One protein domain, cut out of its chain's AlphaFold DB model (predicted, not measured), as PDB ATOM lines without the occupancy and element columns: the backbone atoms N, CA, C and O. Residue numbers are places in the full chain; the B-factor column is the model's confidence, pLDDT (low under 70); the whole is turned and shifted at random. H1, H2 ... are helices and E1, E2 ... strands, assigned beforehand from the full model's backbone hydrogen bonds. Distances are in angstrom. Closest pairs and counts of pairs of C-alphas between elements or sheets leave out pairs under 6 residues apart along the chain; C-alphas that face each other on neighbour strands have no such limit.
ATOM      1  N   ARG A   8      37.785  29.445 -50.220       97.31
ATOM      2  CA  ARG A   8      37.227  30.799 -50.199       97.31
ATOM      3  C   ARG A   8      36.285  30.969 -51.382       97.31
ATOM      4  O   ARG A   8      36.716  30.876 -52.529       97.31
ATOM      5  N   ALA A   9      35.020  31.257 -51.107       98.00
ATOM      6  CA  ALA A   9      34.047  31.643 -52.123       98.00
ATOM      7  C   ALA A   9      33.851  33.161 -52.073       98.00
ATOM      8  O   ALA A   9      33.648  33.720 -50.997       98.00
ATOM      9  N   ARG A  10      33.941  33.833 -53.226       97.75
ATOM     10  CA  ARG A  10      33.855  35.297 -53.331       97.75
ATOM     11  C   ARG A  10      32.800  35.701 -54.352       97.75
ATOM     12  O   ARG A  10      32.778  35.162 -55.457       97.75
ATOM     13  N   CYS A  11      31.975  36.678 -53.995       96.81
ATOM     14  CA  CYS A  11      31.026  37.334 -54.887       96.81
ATOM     15  C   CYS A  11      31.140  38.840 -54.652       96.81
ATOM     16  O   CYS A  11      30.940  39.298 -53.534       96.81
ATOM     17  N   ASN A  12      31.496  39.599 -55.692       93.94
ATOM     18  CA  ASN A  12      31.834  41.019 -55.571       93.94
ATOM     19  C   ASN A  12      32.930  41.254 -54.507       93.94
ATOM     20  O   ASN A  12      34.007  40.649 -54.581       93.94
ATOM     21  N   ASP A  13      32.668  42.142 -53.559       91.69
ATOM     22  CA  ASP A  13      33.503  42.508 -52.421       91.69
ATOM     23  C   ASP A  13      33.317  41.594 -51.199       91.69
ATOM     24  O   ASP A  13      34.161  41.607 -50.306       91.69
ATOM     25  N   GLU A  14      32.307  40.719 -51.185       96.12
ATOM     26  CA  GLU A  14      32.084  39.779 -50.086       96.12
ATOM     27  C   GLU A  14      32.751  38.419 -50.317       96.12
ATOM     28  O   GLU A  14      32.834  37.895 -51.435       96.12
ATOM     29  N   SER A  15      33.184  37.781 -49.226       98.19
ATOM     30  CA  SER A  15      33.633  36.389 -49.270       98.19
ATOM     31  C   SER A  15      33.288  35.597 -48.019       98.19
ATOM     32  O   SER A  15      33.170  36.156 -46.934       98.19
ATOM     33  N   ILE A  16      33.165  34.283 -48.184       98.38
ATOM     34  CA  ILE A  16      33.070  33.309 -47.096       98.38
ATOM     35  C   ILE A  16      34.231  32.323 -47.197       98.38
ATOM     36  O   ILE A  16      34.697  32.010 -48.300       98.38
ATOM     37  N   VAL A  17      34.692  31.827 -46.055       97.69
ATOM     38  CA  VAL A  17      35.830  30.915 -45.959       97.69
ATOM     39  C   VAL A  17      35.443  29.683 -45.148       97.69
ATOM     40  O   VAL A  17      34.940  29.787 -44.033       97.69
ATOM     41  N   PHE A  18      35.716  28.507 -45.707       96.31
ATOM     42  CA  PHE A  18      35.681  27.227 -45.008       96.31
ATOM     43  C   PHE A  18      37.115  26.710 -44.871       96.31
ATOM     44  O   PHE A  18      37.751  26.376 -45.872       96.31
ATOM     45  N   ALA A  19      37.632  26.661 -43.643       93.19
ATOM     46  CA  ALA A  19      39.035  26.340 -43.383       93.19
ATOM     47  C   ALA A  19      39.333  24.828 -43.386       93.19
ATOM     48  O   ALA A  19      40.485  24.428 -43.461       93.19
ATOM     49  N   SER A  20      38.323  23.953 -43.307       80.12
ATOM     50  CA  SER A  20      38.499  22.487 -43.281       80.12
ATOM     51  C   SER A  20      39.425  21.927 -42.176       80.12
ATOM     52  O   SER A  20      39.653  20.713 -42.150       80.12
ATOM     53  N   ASP A  21      39.967  22.769 -41.290       72.12
ATOM     54  CA  ASP A  21      41.000  22.412 -40.320       72.12
ATOM     55  C   ASP A  21      40.572  21.268 -39.402       72.12
ATOM     56  O   ASP A  21      39.443  21.221 -38.916       72.12
ATOM     57  N   VAL A  22      41.509  20.357 -39.127       68.56
ATOM     58  CA  VAL A  22      41.264  19.162 -38.303       68.56
ATOM     59  C   VAL A  22      41.541  19.416 -36.825       68.56
ATOM     60  O   VAL A  22      41.050  18.669 -36.008       68.56
ATOM     61  N   GLN A  23      42.332  20.414 -36.422       75.06
ATOM     62  CA  GLN A  23      42.615  20.683 -34.994       75.06
ATOM     63  C   GLN A  23      42.641  22.184 -34.681       75.06
ATOM     64  O   GLN A  23      43.351  22.639 -33.788       75.06
ATOM     65  N   GLY A  24      41.868  22.951 -35.448       82.44
ATOM     66  CA  GLY A  24      41.899  24.407 -35.431       82.44
ATOM     67  C   GLY A  24      43.169  25.022 -35.996       82.44
ATOM     68  O   GLY A  24      43.974  24.310 -36.605       82.44
ATOM     69  N   PRO A  25      43.322  26.349 -35.845       88.94
ATOM     70  CA  PRO A  25      44.307  27.139 -36.576       88.94
ATOM     71  C   PRO A  25      45.696  27.026 -35.927       88.94
ATOM     72  O   PRO A  25      46.288  28.010 -35.507       88.94
ATOM     73  N   ALA A  26      46.205  25.801 -35.790       90.31
ATOM     74  CA  ALA A  26      47.514  25.513 -35.203       90.31
ATOM     75  C   ALA A  26      48.646  25.466 -36.246       90.31
ATOM     76  O   ALA A  26      49.820  25.467 -35.872       90.31
ATOM     77  N   ASP A  27      48.303  25.374 -37.537       91.00
ATOM     78  CA  ASP A  27      49.252  25.424 -38.651       91.00
ATOM     79  C   ASP A  27      49.532  26.892 -39.031       91.00
ATOM     80  O   ASP A  27      48.613  27.594 -39.470       91.00
ATOM     81  N   PRO A  28      50.783  27.374 -38.898       91.31
ATOM     82  CA  PRO A  28      51.118  28.763 -39.204       91.31
ATOM     83  C   PRO A  28      50.858  29.167 -40.660       91.31
ATOM     84  O   PRO A  28      50.506  30.317 -40.908       91.31
ATOM     85  N   GLN A  29      50.996  28.246 -41.623       92.12
ATOM     86  CA  GLN A  29      50.730  28.537 -43.038       92.12
ATOM     87  C   GLN A  29      49.230  28.702 -43.279       92.12
ATOM     88  O   GLN A  29      48.815  29.579 -44.037       92.12
ATOM     89  N   ALA A  30      48.407  27.887 -42.609       92.38
ATOM     90  CA  ALA A  30      46.958  28.031 -42.674       92.38
ATOM     91  C   ALA A  30      46.516  29.373 -42.074       92.38
ATOM     92  O   ALA A  30      45.770  30.114 -42.716       92.38
ATOM     93  N   VAL A  31      47.037  29.732 -40.895       94.94
ATOM     94  CA  VAL A  31      46.758  31.020 -40.237       94.94
ATOM     95  C   VAL A  31      47.173  32.187 -41.131       94.94
ATOM     96  O   VAL A  31      46.375  33.093 -41.364       94.94
ATOM     97  N   GLU A  32      48.386  32.159 -41.688       95.69
ATOM     98  CA  GLU A  32      48.869  33.198 -42.601       95.69
ATOM     99  C   GLU A  32      47.953  33.356 -43.819       95.69
ATOM    100  O   GLU A  32      47.577  34.477 -44.174       95.69
ATOM    101  N   GLN A  33      47.530  32.244 -44.424       95.75
ATOM    102  CA  GLN A  33      46.634  32.275 -45.572       95.75
ATOM    103  C   GLN A  33      45.241  32.814 -45.214       95.75
ATOM    104  O   GLN A  33      44.671  33.581 -45.995       95.75
ATOM    105  N   LEU A  34      44.700  32.453 -44.049       96.31
ATOM    106  CA  LEU A  34      43.430  32.981 -43.549       96.31
ATOM    107  C   LEU A  34      43.516  34.491 -43.288       96.31
ATOM    108  O   LEU A  34      42.615  35.223 -43.693       96.31
ATOM    109  N   ARG A  35      44.624  34.986 -42.717       96.88
ATOM    110  CA  ARG A  35      44.867  36.434 -42.568       96.88
ATOM    111  C   ARG A  35      44.999  37.140 -43.916       96.88
ATOM    112  O   ARG A  35      44.489  38.241 -44.082       96.88
ATOM    113  N   ALA A  36      45.634  36.518 -44.909       97.12
ATOM    114  CA  ALA A  36      45.695  37.073 -46.264       97.12
ATOM    115  C   ALA A  36      44.308  37.160 -46.938       97.12
ATOM    116  O   ALA A  36      44.131  37.878 -47.924       97.12
ATOM    117  N   TRP A  37      43.315  36.436 -46.417       96.31
ATOM    118  CA  TRP A  37      41.912  36.501 -46.829       96.31
ATOM    119  C   TRP A  37      41.024  37.295 -45.864       96.31
ATOM    120  O   TRP A  37      39.802  37.163 -45.952       96.31
ATOM    121  N   ALA A  38      41.620  38.111 -44.987       96.75
ATOM    122  CA  ALA A  38      40.905  38.902 -43.994       96.75
ATOM    123  C   ALA A  38      39.796  39.789 -44.586       96.75
ATOM    124  O   ALA A  38      39.796  40.117 -45.778       96.75
ATOM    125  N   GLY A  39      38.845  40.169 -43.729       96.62
ATOM    126  CA  GLY A  39      37.624  40.865 -44.136       96.62
ATOM    127  C   GLY A  39      36.585  39.947 -44.782       96.62
ATOM    128  O   GLY A  39      35.740  40.407 -45.547       96.62
ATOM    129  N   ALA A  40      36.640  38.635 -44.529       97.88
ATOM    130  CA  ALA A  40      35.562  37.743 -44.934       97.88
ATOM    131  C   ALA A  40      34.290  38.021 -44.113       97.88
ATOM    132  O   ALA A  40      34.339  38.354 -42.933       97.88
ATOM    133  N   ARG A  41      33.118  37.809 -44.706       98.38
ATOM    134  CA  ARG A  41      31.838  37.907 -43.997       98.38
ATOM    135  C   ARG A  41      31.658  36.770 -42.988       98.38
ATOM    136  O   ARG A  41      31.064  36.941 -41.927       98.38
ATOM    137  N   LEU A  42      32.167  35.588 -43.331       98.31
ATOM    138  CA  LEU A  42      32.077  34.387 -42.509       98.31
ATOM    139  C   LEU A  42      33.330  33.534 -42.684       98.31
ATOM    140  O   LEU A  42      33.702  33.205 -43.810       98.31
ATOM    141  N   LEU A  43      33.922  33.121 -41.570       97.94
ATOM    142  CA  LEU A  43      34.959  32.100 -41.497       97.94
ATOM    143  C   LEU A  43      34.441  30.931 -40.660       97.94
ATOM    144  O   LEU A  43      34.043  31.127 -39.519       97.94
ATOM    145  N   VAL A  44      34.458  29.720 -41.212       97.19
ATOM    146  CA  VAL A  44      34.100  28.485 -40.501       97.19
ATOM    147  C   VAL A  44      35.343  27.617 -40.346       97.19
ATOM    148  O   VAL A  44      35.969  27.249 -41.344       97.19
ATOM    149  N   LEU A  45      35.685  27.267 -39.105       94.88
ATOM    150  CA  LEU A  45      36.847  26.446 -38.768       94.88
ATOM    151  C   LEU A  45      36.553  25.486 -37.603       94.88
ATOM    152  O   LEU A  45      35.636  25.692 -36.807       94.88
ATOM    153  N   SER A  46      37.329  24.406 -37.492       92.25
ATOM    154  CA  SER A  46      37.314  23.582 -36.275       92.25
ATOM    155  C   SER A  46      38.029  24.324 -35.157       92.25
ATOM    156  O   SER A  46      39.048  24.945 -35.408       92.25
ATOM    157  N   GLY A  47      37.587  24.222 -33.909       89.56
ATOM    158  CA  GLY A  47      38.385  24.741 -32.799       89.56
ATOM    159  C   GLY A  47      39.535  23.822 -32.376       89.56
ATOM    160  O   GLY A  47      39.604  22.671 -32.823       89.56
ATOM    161  N   PRO A  48      40.426  24.310 -31.496       89.31
ATOM    162  CA  PRO A  48      41.471  23.496 -30.882       89.31
ATOM    163  C   PRO A  48      40.865  22.375 -30.016       89.31
ATOM    164  O   PRO A  48      39.870  22.608 -29.325       89.31
ATOM    165  N   PRO A  49      41.434  21.154 -30.002       87.44
ATOM    166  CA  PRO A  49      40.916  20.030 -29.220       87.44
ATOM    167  C   PRO A  49      41.303  20.136 -27.732       87.44
ATOM    168  O   PRO A  49      42.060  19.312 -27.216       87.44
ATOM    169  N   THR A  50      40.780  21.141 -27.027       86.00
ATOM    170  CA  THR A  50      41.144  21.473 -25.632       86.00
ATOM    171  C   THR A  50      40.947  20.318 -24.650       86.00
ATOM    172  O   THR A  50      41.780  20.109 -23.773       86.00
ATOM    173  N   TYR A  51      39.923  19.485 -24.853       79.56
ATOM    174  CA  TYR A  51      39.649  18.289 -24.042       79.56
ATOM    175  C   TYR A  51      40.720  17.183 -24.126       79.56
ATOM    176  O   TYR A  51      40.684  16.231 -23.346       79.56
ATOM    177  N   PHE A  52      41.655  17.264 -25.081       80.00
ATOM    178  CA  PHE A  52      42.756  16.308 -25.237       80.00
ATOM    179  C   PHE A  52      44.120  16.830 -24.781       80.00
ATOM    180  O   PHE A  52      45.089  16.062 -24.867       80.00
ATOM    181  N   ALA A  53      44.202  18.076 -24.300       76.38
ATOM    182  CA  ALA A  53      45.448  18.676 -23.834       76.38
ATOM    183  C   ALA A  53      46.131  17.784 -22.781       76.38
ATOM    184  O   ALA A  53      45.509  17.374 -21.802       76.38
ATOM    185  N   GLY A  54      47.395  17.426 -23.023       69.06
ATOM    186  CA  GLY A  54      48.200  16.620 -22.097       69.06
ATOM    187  C   GLY A  54      47.848  15.126 -22.040       69.06
ATOM    188  O   GLY A  54      48.499  14.385 -21.309       69.06
ATOM    189  N   PHE A  55      46.862  14.657 -22.819       76.81
ATOM    190  CA  PHE A  55      46.473  13.240 -22.860       76.81
ATOM    191  C   PHE A  55      46.675  12.605 -24.240       76.81
ATOM    192  O   PHE A  55      47.494  11.703 -24.393       76.81
ATOM    193  N   LYS A  56      45.935  13.066 -25.258       75.62
ATOM    194  CA  LYS A  56      46.037  12.542 -26.640       75.62
ATOM    195  C   LYS A  56      46.676  13.517 -27.615       75.62
ATOM    196  O   LYS A  56      47.081  13.102 -28.699       75.62
ATOM    197  N   VAL A  57      46.740  14.795 -27.254       76.88
ATOM    198  CA  VAL A  57      47.349  15.849 -28.063       76.88
ATOM    199  C   VAL A  57      48.347  16.601 -27.178       76.88
ATOM    200  O   VAL A  57      48.009  16.907 -26.029       76.88
ATOM    201  N   PRO A  58      49.568  16.892 -27.670       82.50
ATOM    202  CA  PRO A  58      50.514  17.726 -26.940       82.50
ATOM    203  C   PRO A  58      49.872  19.061 -26.569       82.50
ATOM    204  O   PRO A  58      49.223  19.691 -27.404       82.50
ATOM    205  N   GLU A  59      50.069  19.504 -25.331       86.81
ATOM    206  CA  GLU A  59      49.517  20.768 -24.833       86.81
ATOM    207  C   GLU A  59      49.938  21.954 -25.711       86.81
ATOM    208  O   GLU A  59      49.110  22.780 -26.086       86.81
ATOM    209  N   GLU A  60      51.185  21.947 -26.183       87.31
ATOM    210  CA  GLU A  60      51.707  22.929 -27.135       87.31
ATOM    211  C   GLU A  60      50.899  23.014 -28.438       87.31
ATOM    212  O   GLU A  60      50.781  24.085 -29.024       87.31
ATOM    213  N   ALA A  61      50.349  21.901 -28.931       85.88
ATOM    214  CA  ALA A  61      49.560  21.909 -30.161       85.88
ATOM    215  C   ALA A  61      48.182  22.547 -29.944       85.88
ATOM    216  O   ALA A  61      47.708  23.283 -30.808       85.88
ATOM    217  N   VAL A  62      47.571  22.315 -28.779       90.38
ATOM    218  CA  VAL A  62      46.337  23.001 -28.372       90.38
ATOM    219  C   VAL A  62      46.606  24.492 -28.195       90.38
ATOM    220  O   VAL A  62      45.854  25.311 -28.720       90.38
ATOM    221  N   GLN A  63      47.708  24.837 -27.526       92.25
ATOM    222  CA  GLN A  63      48.114  26.217 -27.290       92.25
ATOM    223  C   GLN A  63      48.343  26.976 -28.603       92.25
ATOM    224  O   GLN A  63      47.784  28.054 -28.775       92.25
ATOM    225  N   ARG A  64      49.040  26.378 -29.580       92.56
ATOM    226  CA  ARG A  64      49.181  26.966 -30.925       92.56
ATOM    227  C   ARG A  64      47.838  27.207 -31.608       92.56
ATOM    228  O   ARG A  64      47.660  28.234 -32.248       92.56
ATOM    229  N   GLY A  65      46.886  26.285 -31.472       93.06
ATOM    230  CA  GLY A  65      45.538  26.476 -32.013       93.06
ATOM    231  C   GLY A  65      44.787  27.632 -31.344       93.06
ATOM    232  O   GLY A  65      44.068  28.369 -32.015       93.06
ATOM    233  N   LEU A  66      44.957  27.815 -30.032       94.81
ATOM    234  CA  LEU A  66      44.388  28.951 -29.303       94.81
ATOM    235  C   LEU A  66      45.061  30.267 -29.718       94.81
ATOM    236  O   LEU A  66      44.372  31.260 -29.940       94.81
ATOM    237  N   GLU A  67      46.381  30.284 -29.862       96.00
ATOM    238  CA  GLU A  67      47.136  31.453 -30.327       96.00
ATOM    239  C   GLU A  67      46.743  31.843 -31.752       96.00
ATOM    240  O   GLU A  67      46.414  33.001 -31.995       96.00
ATOM    241  N   GLY A  68      46.658  30.878 -32.668       96.12
ATOM    242  CA  GLY A  68      46.209  31.132 -34.033       96.12
ATOM    243  C   GLY A  68      44.778  31.662 -34.089       96.12
ATOM    244  O   GLY A  68      44.497  32.588 -34.844       96.12
ATOM    245  N   LEU A  69      43.868  31.163 -33.244       96.94
ATOM    246  CA  LEU A  69      42.514  31.714 -33.164       96.94
ATOM    247  C   LEU A  69      42.535  33.174 -32.682       96.94
ATOM    248  O   LEU A  69      41.833  34.011 -33.245       96.94
ATOM    249  N   MET A  70      43.365  33.490 -31.685       98.00
ATOM    250  CA  MET A  70      43.554  34.859 -31.197       98.00
ATOM    251  C   MET A  70      44.116  35.778 -32.292       98.00
ATOM    252  O   MET A  70      43.658  36.912 -32.440       98.00
ATOM    253  N   GLU A  71      45.071  35.295 -33.090       97.81
ATOM    254  CA  GLU A  71      45.594  36.037 -34.241       97.81
ATOM    255  C   GLU A  71      44.504  36.341 -35.268       97.81
ATOM    256  O   GLU A  71      44.420  37.470 -35.744       97.81
ATOM    257  N   LEU A  72      43.661  35.362 -35.604       97.88
ATOM    258  CA  LEU A  72      42.585  35.543 -36.583       97.88
ATOM    259  C   LEU A  72      41.534  36.554 -36.115       97.88
ATOM    260  O   LEU A  72      41.044  37.331 -36.933       97.88
ATOM    261  N   ILE A  73      41.222  36.567 -34.816       98.44
ATOM    262  CA  ILE A  73      40.329  37.560 -34.206       98.44
ATOM    263  C   ILE A  73      40.927  38.962 -34.361       98.44
ATOM    264  O   ILE A  73      40.321  39.819 -34.997       98.44
ATOM    265  N   ARG A  74      42.153  39.177 -33.871       98.06
ATOM    266  CA  ARG A  74      42.819  40.494 -33.906       98.06
ATOM    267  C   ARG A  74      43.094  40.987 -35.325       98.06
ATOM    268  O   ARG A  74      43.029  42.178 -35.609       98.06
ATOM    269  N   ALA A  75      43.380  40.071 -36.245       97.69
ATOM    270  CA  ALA A  75      43.588  40.391 -37.652       97.69
ATOM    271  C   ALA A  75      42.282  40.669 -38.416       97.69
ATOM    272  O   ALA A  75      42.347  40.920 -39.618       97.69
ATOM    273  N   HIS A  76      41.117  40.595 -37.756       97.94
ATOM    274  CA  HIS A  76      39.807  40.742 -38.389       97.94
ATOM    275  C   HIS A  76      39.664  39.811 -39.603       97.94
ATOM    276  O   HIS A  76      39.224  40.204 -40.690       97.94
ATOM    277  N   ALA A  77      40.078  38.549 -39.432       97.69
ATOM    278  CA  ALA A  77      40.046  37.562 -40.507       97.69
ATOM    279  C   ALA A  77      38.627  37.403 -41.086       97.69
ATOM    280  O   ALA A  77      38.463  37.207 -42.292       97.69
ATOM    281  N   ALA A  78      37.602  37.549 -40.241       98.38
ATOM    282  CA  ALA A  78      36.219  37.674 -40.667       98.38
ATOM    283  C   ALA A  78      35.376  38.512 -39.694       98.38
ATOM    284  O   ALA A  78      35.692  38.585 -38.510       98.38
ATOM    285  N   GLU A  79      34.252  39.050 -40.175       98.38
ATOM    286  CA  GLU A  79      33.207  39.666 -39.337       98.38
ATOM    287  C   GLU A  79      32.609  38.658 -38.346       98.38
ATOM    288  O   GLU A  79      32.194  38.991 -37.237       98.38
ATOM    289  N   THR A  80      32.498  37.399 -38.778       98.69
ATOM    290  CA  THR A  80      31.965  36.290 -37.985       98.69
ATOM    291  C   THR A  80      32.864  35.079 -38.131       98.69
ATOM    292  O   THR A  80      33.095  34.606 -39.244       98.69
ATOM    293  N   ILE A  81      33.340  34.562 -37.005       98.25
ATOM    294  CA  ILE A  81      34.162  33.362 -36.929       98.25
ATOM    295  C   ILE A  81      33.346  32.287 -36.215       98.25
ATOM    296  O   ILE A  81      33.007  32.419 -35.040       98.25
ATOM    297  N   VAL A  82      33.033  31.218 -36.941       97.69
ATOM    298  CA  VAL A  82      32.398  30.017 -36.407       97.69
ATOM    299  C   VAL A  82      33.473  28.994 -36.060       97.69
ATOM    300  O   VAL A  82      34.215  28.553 -36.940       97.69
ATOM    301  N   VAL A  83      33.536  28.607 -34.786       95.31
ATOM    302  CA  VAL A  83      34.507  27.655 -34.234       95.31
ATOM    303  C   VAL A  83      33.766  26.476 -33.611       95.31
ATOM    304  O   VAL A  83      33.032  26.641 -32.641       95.31
ATOM    305  N   ASP A  84      33.951  25.273 -34.158       90.81
ATOM    306  CA  ASP A  84      33.148  24.104 -33.762       90.81
ATOM    307  C   ASP A  84      33.969  22.787 -33.753       90.81
ATOM    308  O   ASP A  84      35.175  22.784 -33.495       90.81
ATOM    309  N   HIS A  85      33.313  21.651 -34.002       85.12
ATOM    310  CA  HIS A  85      33.805  20.281 -34.174       85.12
ATOM    311  C   HIS A  85      34.624  19.689 -33.019       85.12
ATOM    312  O   HIS A  85      34.157  18.773 -32.336       85.12
ATOM    313  N   HIS A  86      35.861  20.140 -32.818       83.81
ATOM    314  CA  HIS A  86      36.697  19.677 -31.710       83.81
ATOM    315  C   HIS A  86      36.471  20.467 -30.432       83.81
ATOM    316  O   HIS A  86      36.529  19.878 -29.354       83.81
ATOM    317  N   LEU A  87      36.154  21.755 -30.559       85.62
ATOM    318  CA  LEU A  87      35.881  22.625 -29.424       85.62
ATOM    319  C   LEU A  87      34.698  22.109 -28.597       85.62
ATOM    320  O   LEU A  87      34.815  21.919 -27.391       85.62
ATOM    321  N   LEU A  88      33.581  21.788 -29.260       91.06
ATOM    322  CA  LEU A  88      32.349  21.343 -28.600       91.06
ATOM    323  C   LEU A  88      32.416  19.935 -27.997       91.06
ATOM    324  O   LEU A  88      31.438  19.467 -27.412       91.06
ATOM    325  N   ARG A  89      33.561  19.252 -28.092       91.19
ATOM    326  CA  ARG A  89      33.810  18.009 -27.347       91.19
ATOM    327  C   ARG A  89      34.302  18.267 -25.921       91.19
ATOM    328  O   ARG A  89      34.320  17.337 -25.122       91.19
ATOM    329  N   ASP A  90      34.664  19.508 -25.600       91.38
ATOM    330  CA  ASP A  90      34.977  19.959 -24.247       91.38
ATOM    331  C   ASP A  90      33.727  20.570 -23.598       91.38
ATOM    332  O   ASP A  90      33.215  21.587 -24.064       91.38
ATOM    333  N   LEU A  91      33.211  19.981 -22.515       92.06
ATOM    334  CA  LEU A  91      32.070  20.554 -21.779       92.06
ATOM    335  C   LEU A  91      32.381  21.945 -21.204       92.06
ATOM    336  O   LEU A  91      31.467  22.740 -21.007       92.06
ATOM    337  N   ALA A  92      33.658  22.255 -20.980       91.94
ATOM    338  CA  ALA A  92      34.119  23.546 -20.487       91.94
ATOM    339  C   ALA A  92      34.575  24.487 -21.621       91.94
ATOM    340  O   ALA A  92      35.282  25.458 -21.358       91.94
ATOM    341  N   TYR A  93      34.202  24.235 -22.887       92.50
ATOM    342  CA  TYR A  93      34.737  24.982 -24.038       92.50
ATOM    343  C   TYR A  93      34.608  26.507 -23.915       92.50
ATOM    344  O   TYR A  93      35.507  27.234 -24.332       92.50
ATOM    345  N   ARG A  94      33.513  26.999 -23.317       92.56
ATOM    346  CA  ARG A  94      33.308  28.437 -23.090       92.56
ATOM    347  C   ARG A  94      34.344  29.025 -22.142       92.56
ATOM    348  O   ARG A  94      34.850  30.105 -22.406       92.56
ATOM    349  N   GLU A  95      34.691  28.307 -21.077       93.94
ATOM    350  CA  GLU A  95      35.744  28.723 -20.147       93.94
ATOM    351  C   GLU A  95      37.109  28.704 -20.839       93.94
ATOM    352  O   GLU A  95      37.903  29.629 -20.674       93.94
ATOM    353  N   ARG A  96      37.364  27.689 -21.678       92.06
ATOM    354  CA  ARG A  96      38.607  27.586 -22.462       92.06
ATOM    355  C   ARG A  96      38.787  28.738 -23.448       92.06
ATOM    356  O   ARG A  96      39.919  29.146 -23.682       92.06
ATOM    357  N   LEU A  97      37.692  29.241 -24.014       94.62
ATOM    358  CA  LEU A  97      37.694  30.369 -24.944       94.62
ATOM    359  C   LEU A  97      37.363  31.711 -24.295       94.62
ATOM    360  O   LEU A  97      37.222  32.686 -25.025       94.62
ATOM    361  N   ALA A  98      37.258  31.812 -22.969       96.44
ATOM    362  CA  ALA A  98      36.927  33.080 -22.318       96.44
ATOM    363  C   ALA A  98      37.835  34.250 -22.766       96.44
ATOM    364  O   ALA A  98      37.294  35.301 -23.114       96.44
ATOM    365  N   PRO A  99      39.173  34.083 -22.885       97.56
ATOM    366  CA  PRO A  99      40.036  35.146 -23.405       97.56
ATOM    367  C   PRO A  99      39.733  35.521 -24.863       97.56
ATOM    368  O   PRO A  99      39.829  36.685 -25.239       97.56
ATOM    369  N   HIS A 100      39.376  34.543 -25.699       98.12
ATOM    370  CA  HIS A 100      39.057  34.745 -27.116       98.12
ATOM    371  C   HIS A 100      37.702  35.409 -27.307       98.12
ATOM    372  O   HIS A 100      37.570  36.265 -28.169       98.12
ATOM    373  N   LEU A 101      36.710  35.028 -26.500       97.69
ATOM    374  CA  LEU A 101      35.392  35.657 -26.477       97.69
ATOM    375  C   LEU A 101      35.512  37.131 -26.091       97.69
ATOM    376  O   LEU A 101      34.964  37.978 -26.789       97.69
ATOM    377  N   GLN A 102      36.288  37.431 -25.045       98.38
ATOM    378  CA  GLN A 102      36.564  38.807 -24.638       98.38
ATOM    379  C   GLN A 102      37.257  39.597 -25.757       98.38
ATOM    380  O   GLN A 102      36.798  40.674 -26.122       98.38
ATOM    381  N   ALA A 103      38.332  39.055 -26.336       98.56
ATOM    382  CA  ALA A 103      39.040  39.726 -27.424       98.56
ATOM    383  C   ALA A 103      38.143  39.940 -28.654       98.56
ATOM    384  O   ALA A 103      38.213  40.977 -29.299       98.56
ATOM    385  N   ALA A 104      37.282  38.977 -28.984       98.44
ATOM    386  CA  ALA A 104      36.357  39.104 -30.101       98.44
ATOM    387  C   ALA A 104      35.327  40.219 -29.861       98.44
ATOM    388  O   ALA A 104      35.054  40.994 -30.772       98.44
ATOM    389  N   GLU A 105      34.812  40.347 -28.635       98.19
ATOM    390  CA  GLU A 105      33.935  41.455 -28.249       98.19
ATOM    391  C   GLU A 105      34.642  42.815 -28.365       98.19
ATOM    392  O   GLU A 105      34.087  43.739 -28.959       98.19
ATOM    393  N   GLU A 106      35.879  42.922 -27.867       98.31
ATOM    394  CA  GLU A 106      36.698  44.143 -27.938       98.31
ATOM    395  C   GLU A 106      36.990  44.578 -29.388       98.31
ATOM    396  O   GLU A 106      36.952  45.771 -29.691       98.31
ATOM    397  N   GLU A 107      37.223  43.622 -30.292       97.94
ATOM    398  CA  GLU A 107      37.506  43.859 -31.718       97.94
ATOM    399  C   GLU A 107      36.228  43.942 -32.586       97.94
ATOM    400  O   GLU A 107      36.298  44.131 -33.799       97.94
ATOM    401  N   GLY A 108      35.032  43.777 -32.007       98.12
ATOM    402  CA  GLY A 108      33.772  43.780 -32.762       98.12
ATOM    403  C   GLY A 108      33.593  42.579 -33.706       98.12
ATOM    404  O   GLY A 108      32.805  42.639 -34.653       98.12
ATOM    405  N   VAL A 109      34.301  41.479 -33.451       98.56
ATOM    406  CA  VAL A 109      34.215  40.216 -34.191       98.56
ATOM    407  C   VAL A 109      33.220  39.284 -33.503       98.56
ATOM    408  O   VAL A 109      33.275  39.055 -32.297       98.56
ATOM    409  N   ARG A 110      32.313  38.664 -34.263       98.50
ATOM    410  CA  ARG A 110      31.392  37.664 -33.700       98.50
ATOM    411  C   ARG A 110      32.053  36.291 -33.659       98.50
ATOM    412  O   ARG A 110      32.145  35.634 -34.694       98.50
ATOM    413  N   LEU A 111      32.476  35.845 -32.479       98.12
ATOM    414  CA  LEU A 111      32.998  34.493 -32.257       98.12
ATOM    415  C   LEU A 111      31.884  33.571 -31.744       98.12
ATOM    416  O   LEU A 111      31.385  33.767 -30.639       98.12
ATOM    417  N   LEU A 112      31.479  32.586 -32.547       97.62
ATOM    418  CA  LEU A 112      30.298  31.752 -32.293       97.62
ATOM    419  C   LEU A 112      30.582  30.268 -32.555       97.62
ATOM    420  O   LEU A 112      31.469  29.908 -33.323       97.62
ATOM    421  N   THR A 113      29.773  29.392 -31.977       96.94
ATOM    422  CA  THR A 113      29.599  28.007 -32.448       96.94
ATOM    423  C   THR A 113      28.636  27.966 -33.640       96.94
ATOM    424  O   THR A 113      27.929  28.941 -33.913       96.94
ATOM    425  N   ALA A 114      28.554  26.843 -34.363       95.88
ATOM    426  CA  ALA A 114      27.613  26.727 -35.479       95.88
ATOM    427  C   ALA A 114      26.151  26.795 -35.000       95.88
ATOM    428  O   ALA A 114      25.312  27.402 -35.664       95.88
ATOM    429  N   ALA A 115      25.861  26.232 -33.823       96.25
ATOM    430  CA  ALA A 115      24.547  26.313 -33.188       96.25
ATOM    431  C   ALA A 115      24.160  27.766 -32.856       96.25
ATOM    432  O   ALA A 115      23.086  28.221 -33.247       96.25
ATOM    433  N   GLU A 116      25.063  28.525 -32.229       97.06
ATOM    434  CA  GLU A 116      24.829  29.942 -31.913       97.06
ATOM    435  C   GLU A 116      24.675  30.790 -33.183       97.06
ATOM    436  O   GLU A 116      23.786  31.637 -33.250       97.06
ATOM    437  N   PHE A 117      25.473  30.526 -34.225       97.88
ATOM    438  CA  PHE A 117      25.326  31.181 -35.530       97.88
ATOM    439  C   PHE A 117      23.950  30.925 -36.163       97.88
ATOM    440  O   PHE A 117      23.367  31.822 -36.770       97.88
ATOM    441  N   MET A 118      23.418  29.713 -35.999       97.25
ATOM    442  CA  MET A 118      22.083  29.335 -36.462       97.25
ATOM    443  C   MET A 118      20.946  29.820 -35.545       97.25
ATOM    444  O   MET A 118      19.780  29.650 -35.898       97.25
ATOM    445  N   GLY A 119      21.255  30.403 -34.383       97.31
ATOM    446  CA  GLY A 119      20.253  30.829 -33.404       97.31
ATOM    447  C   GLY A 119      19.573  29.669 -32.669       97.31
ATOM    448  O   GLY A 119      18.422  29.803 -32.255       97.31
ATOM    449  N   VAL A 120      20.256  28.531 -32.524       97.19
ATOM    450  CA  VAL A 120      19.764  27.361 -31.781       97.19
ATOM    451  C   VAL A 120      20.633  27.080 -30.555       97.19
ATOM    452  O   VAL A 120      21.777  27.523 -30.463       97.19
ATOM    453  N   GLU A 121      20.086  26.342 -29.590       95.38
ATOM    454  CA  GLU A 121      20.813  25.979 -28.373       95.38
ATOM    455  C   GLU A 121      22.000  25.049 -28.676       95.38
ATOM    456  O   GLU A 121      21.904  24.114 -29.478       95.38
ATOM    457  N   VAL A 122      23.128  25.291 -28.005       95.50
ATOM    458  CA  VAL A 122      24.316  24.438 -28.105       95.50
ATOM    459  C   VAL A 122      24.049  23.116 -27.390       95.50
ATOM    460  O   VAL A 122      23.938  23.072 -26.167       95.50
ATOM    461  N   ASN A 123      24.014  22.017 -28.144       93.88
ATOM    462  CA  ASN A 123      23.885  20.673 -27.586       93.88
ATOM    463  C   ASN A 123      25.133  19.832 -27.886       93.88
ATOM    464  O   ASN A 123      25.336  19.353 -29.003       93.88
ATOM    465  N   GLN A 124      25.977  19.630 -26.872       94.19
ATOM    466  CA  GLN A 124      27.265  18.938 -26.990       94.19
ATOM    467  C   GLN A 124      27.118  17.406 -26.983       94.19
ATOM    468  O   GLN A 124      27.630  16.714 -26.101       94.19
ATOM    469  N   LEU A 125      26.414  16.870 -27.983       92.75
ATOM    470  CA  LEU A 125      26.075  15.445 -28.088       92.75
ATOM    471  C   LEU A 125      27.302  14.527 -27.977       92.75
ATOM    472  O   LEU A 125      27.260  13.518 -27.278       92.75
ATOM    473  N   GLU A 126      28.411  14.892 -28.627       91.31
ATOM    474  CA  GLU A 126      29.637  14.089 -28.600       91.31
ATOM    475  C   GLU A 126      30.332  14.125 -27.234       91.31
ATOM    476  O   GLU A 126      30.752  13.082 -26.734       91.31
TER     477      GLU A 126
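What this domain is: This is residues 8 to 126 of the 150 residues of an uncharacterized protein of uncultured Acidilobus sp. CIS (UniProt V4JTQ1). A five-stranded sheet forms a slab, with three helices, H1, H2 and H4, side by side along one face of it and round its E5 edge, while the short H5 lies over the other face. The E1 to E2 turn and the long loop before H2 make opposite ends of the longest axis. The 119 printed residues hold five named helices and five named strands, along the chain E1 E2 H1 E3 H2 E4 H3 H4 E5 H5. The mixed sheet has the order E1, E2, E3, E4, E5, and the class is mixed, helices and strands. The whole is compact, with a radius of gyration of the C-alphas of 13.5 A and spans of 45 by 33 by 26 A.

Where its parts are: The sheet holds E1, residues 8 to 11, 10.2 A; E2, residues 14 to 18, 14.0 A; E3, residues 42 to 46, 13.5 A; E4, residues 80 to 84, 13.0 A; and E5, residues 110 to 112, 6.2 A. C-alpha 8 stands at (37.227, 30.799, -50.199). H2, residues 59 to 74, is 22.7 A long and begins with C-alpha 59 at (49.517, 20.768, -24.833). H1 is residues 28 to 36, 12.2 A, and H4 residues 98 to 106, 12.4 A. H3, residues 93 to 96, spans 4.9 A, and H5, residues 114 to 117, spans 5.0 A, ending with C-alpha 117 at (25.326, 31.181, -35.530).

How they stand to each other: E1 and E2 form an antiparallel hairpin, with N 9 and O 16 2.9 A apart, within hydrogen-bond range. The other neighbours are parallel, with pairs in that range: N 17 and O 42, 2.8 A, for E2 and E3; N 82 and O 43, 2.8 A, for E3 and E4; N 81 and O 110, 2.8 A, for E4 and E5. E2, H1, E3; E3, H2, E4; and E4, H3 H4, E5 are strand-helix-strand units, parallel neighbour strands with helix between, each with a right-handed crossover. H2 only grazes the sheet, with residues 65 to 73. Its residues 68 to 72 touch H1, closest C-alphas Val 31 and Gly 68, 6.2 A, at a shallow tilt of 9 degrees, the same way. Its residues 69 to 74 touch H4, closest C-alphas Ile 73 and Ala 104, 5.9 A, at a shallow tilt of 11 degrees, the same way. H4 only grazes the sheet, with residues 100 to 105. H1 is only just not on the sheet, with 4 pairs of C-alphas within 10 A. H5 is on the sheet at a height of 7.6 A, only just over none of the strands: 2 of its 4 C-alphas fall on E4. H3 is not on the sheet and meets H4 only through their link. In H1, H2 and H4 every O i to N i+4 pair is within hydrogen-bond range; H3 and H5 are too short for one.

The domain as a whole: The C-alphas of Asn 12 and Phe 55, 45.3 A apart, are the two farthest apart. The printed part has no cut. The link E3 to H2, residues 47 to 58, is long. Mean pLDDT of the printed part is 92.9; residues 22 and 54 are under 70.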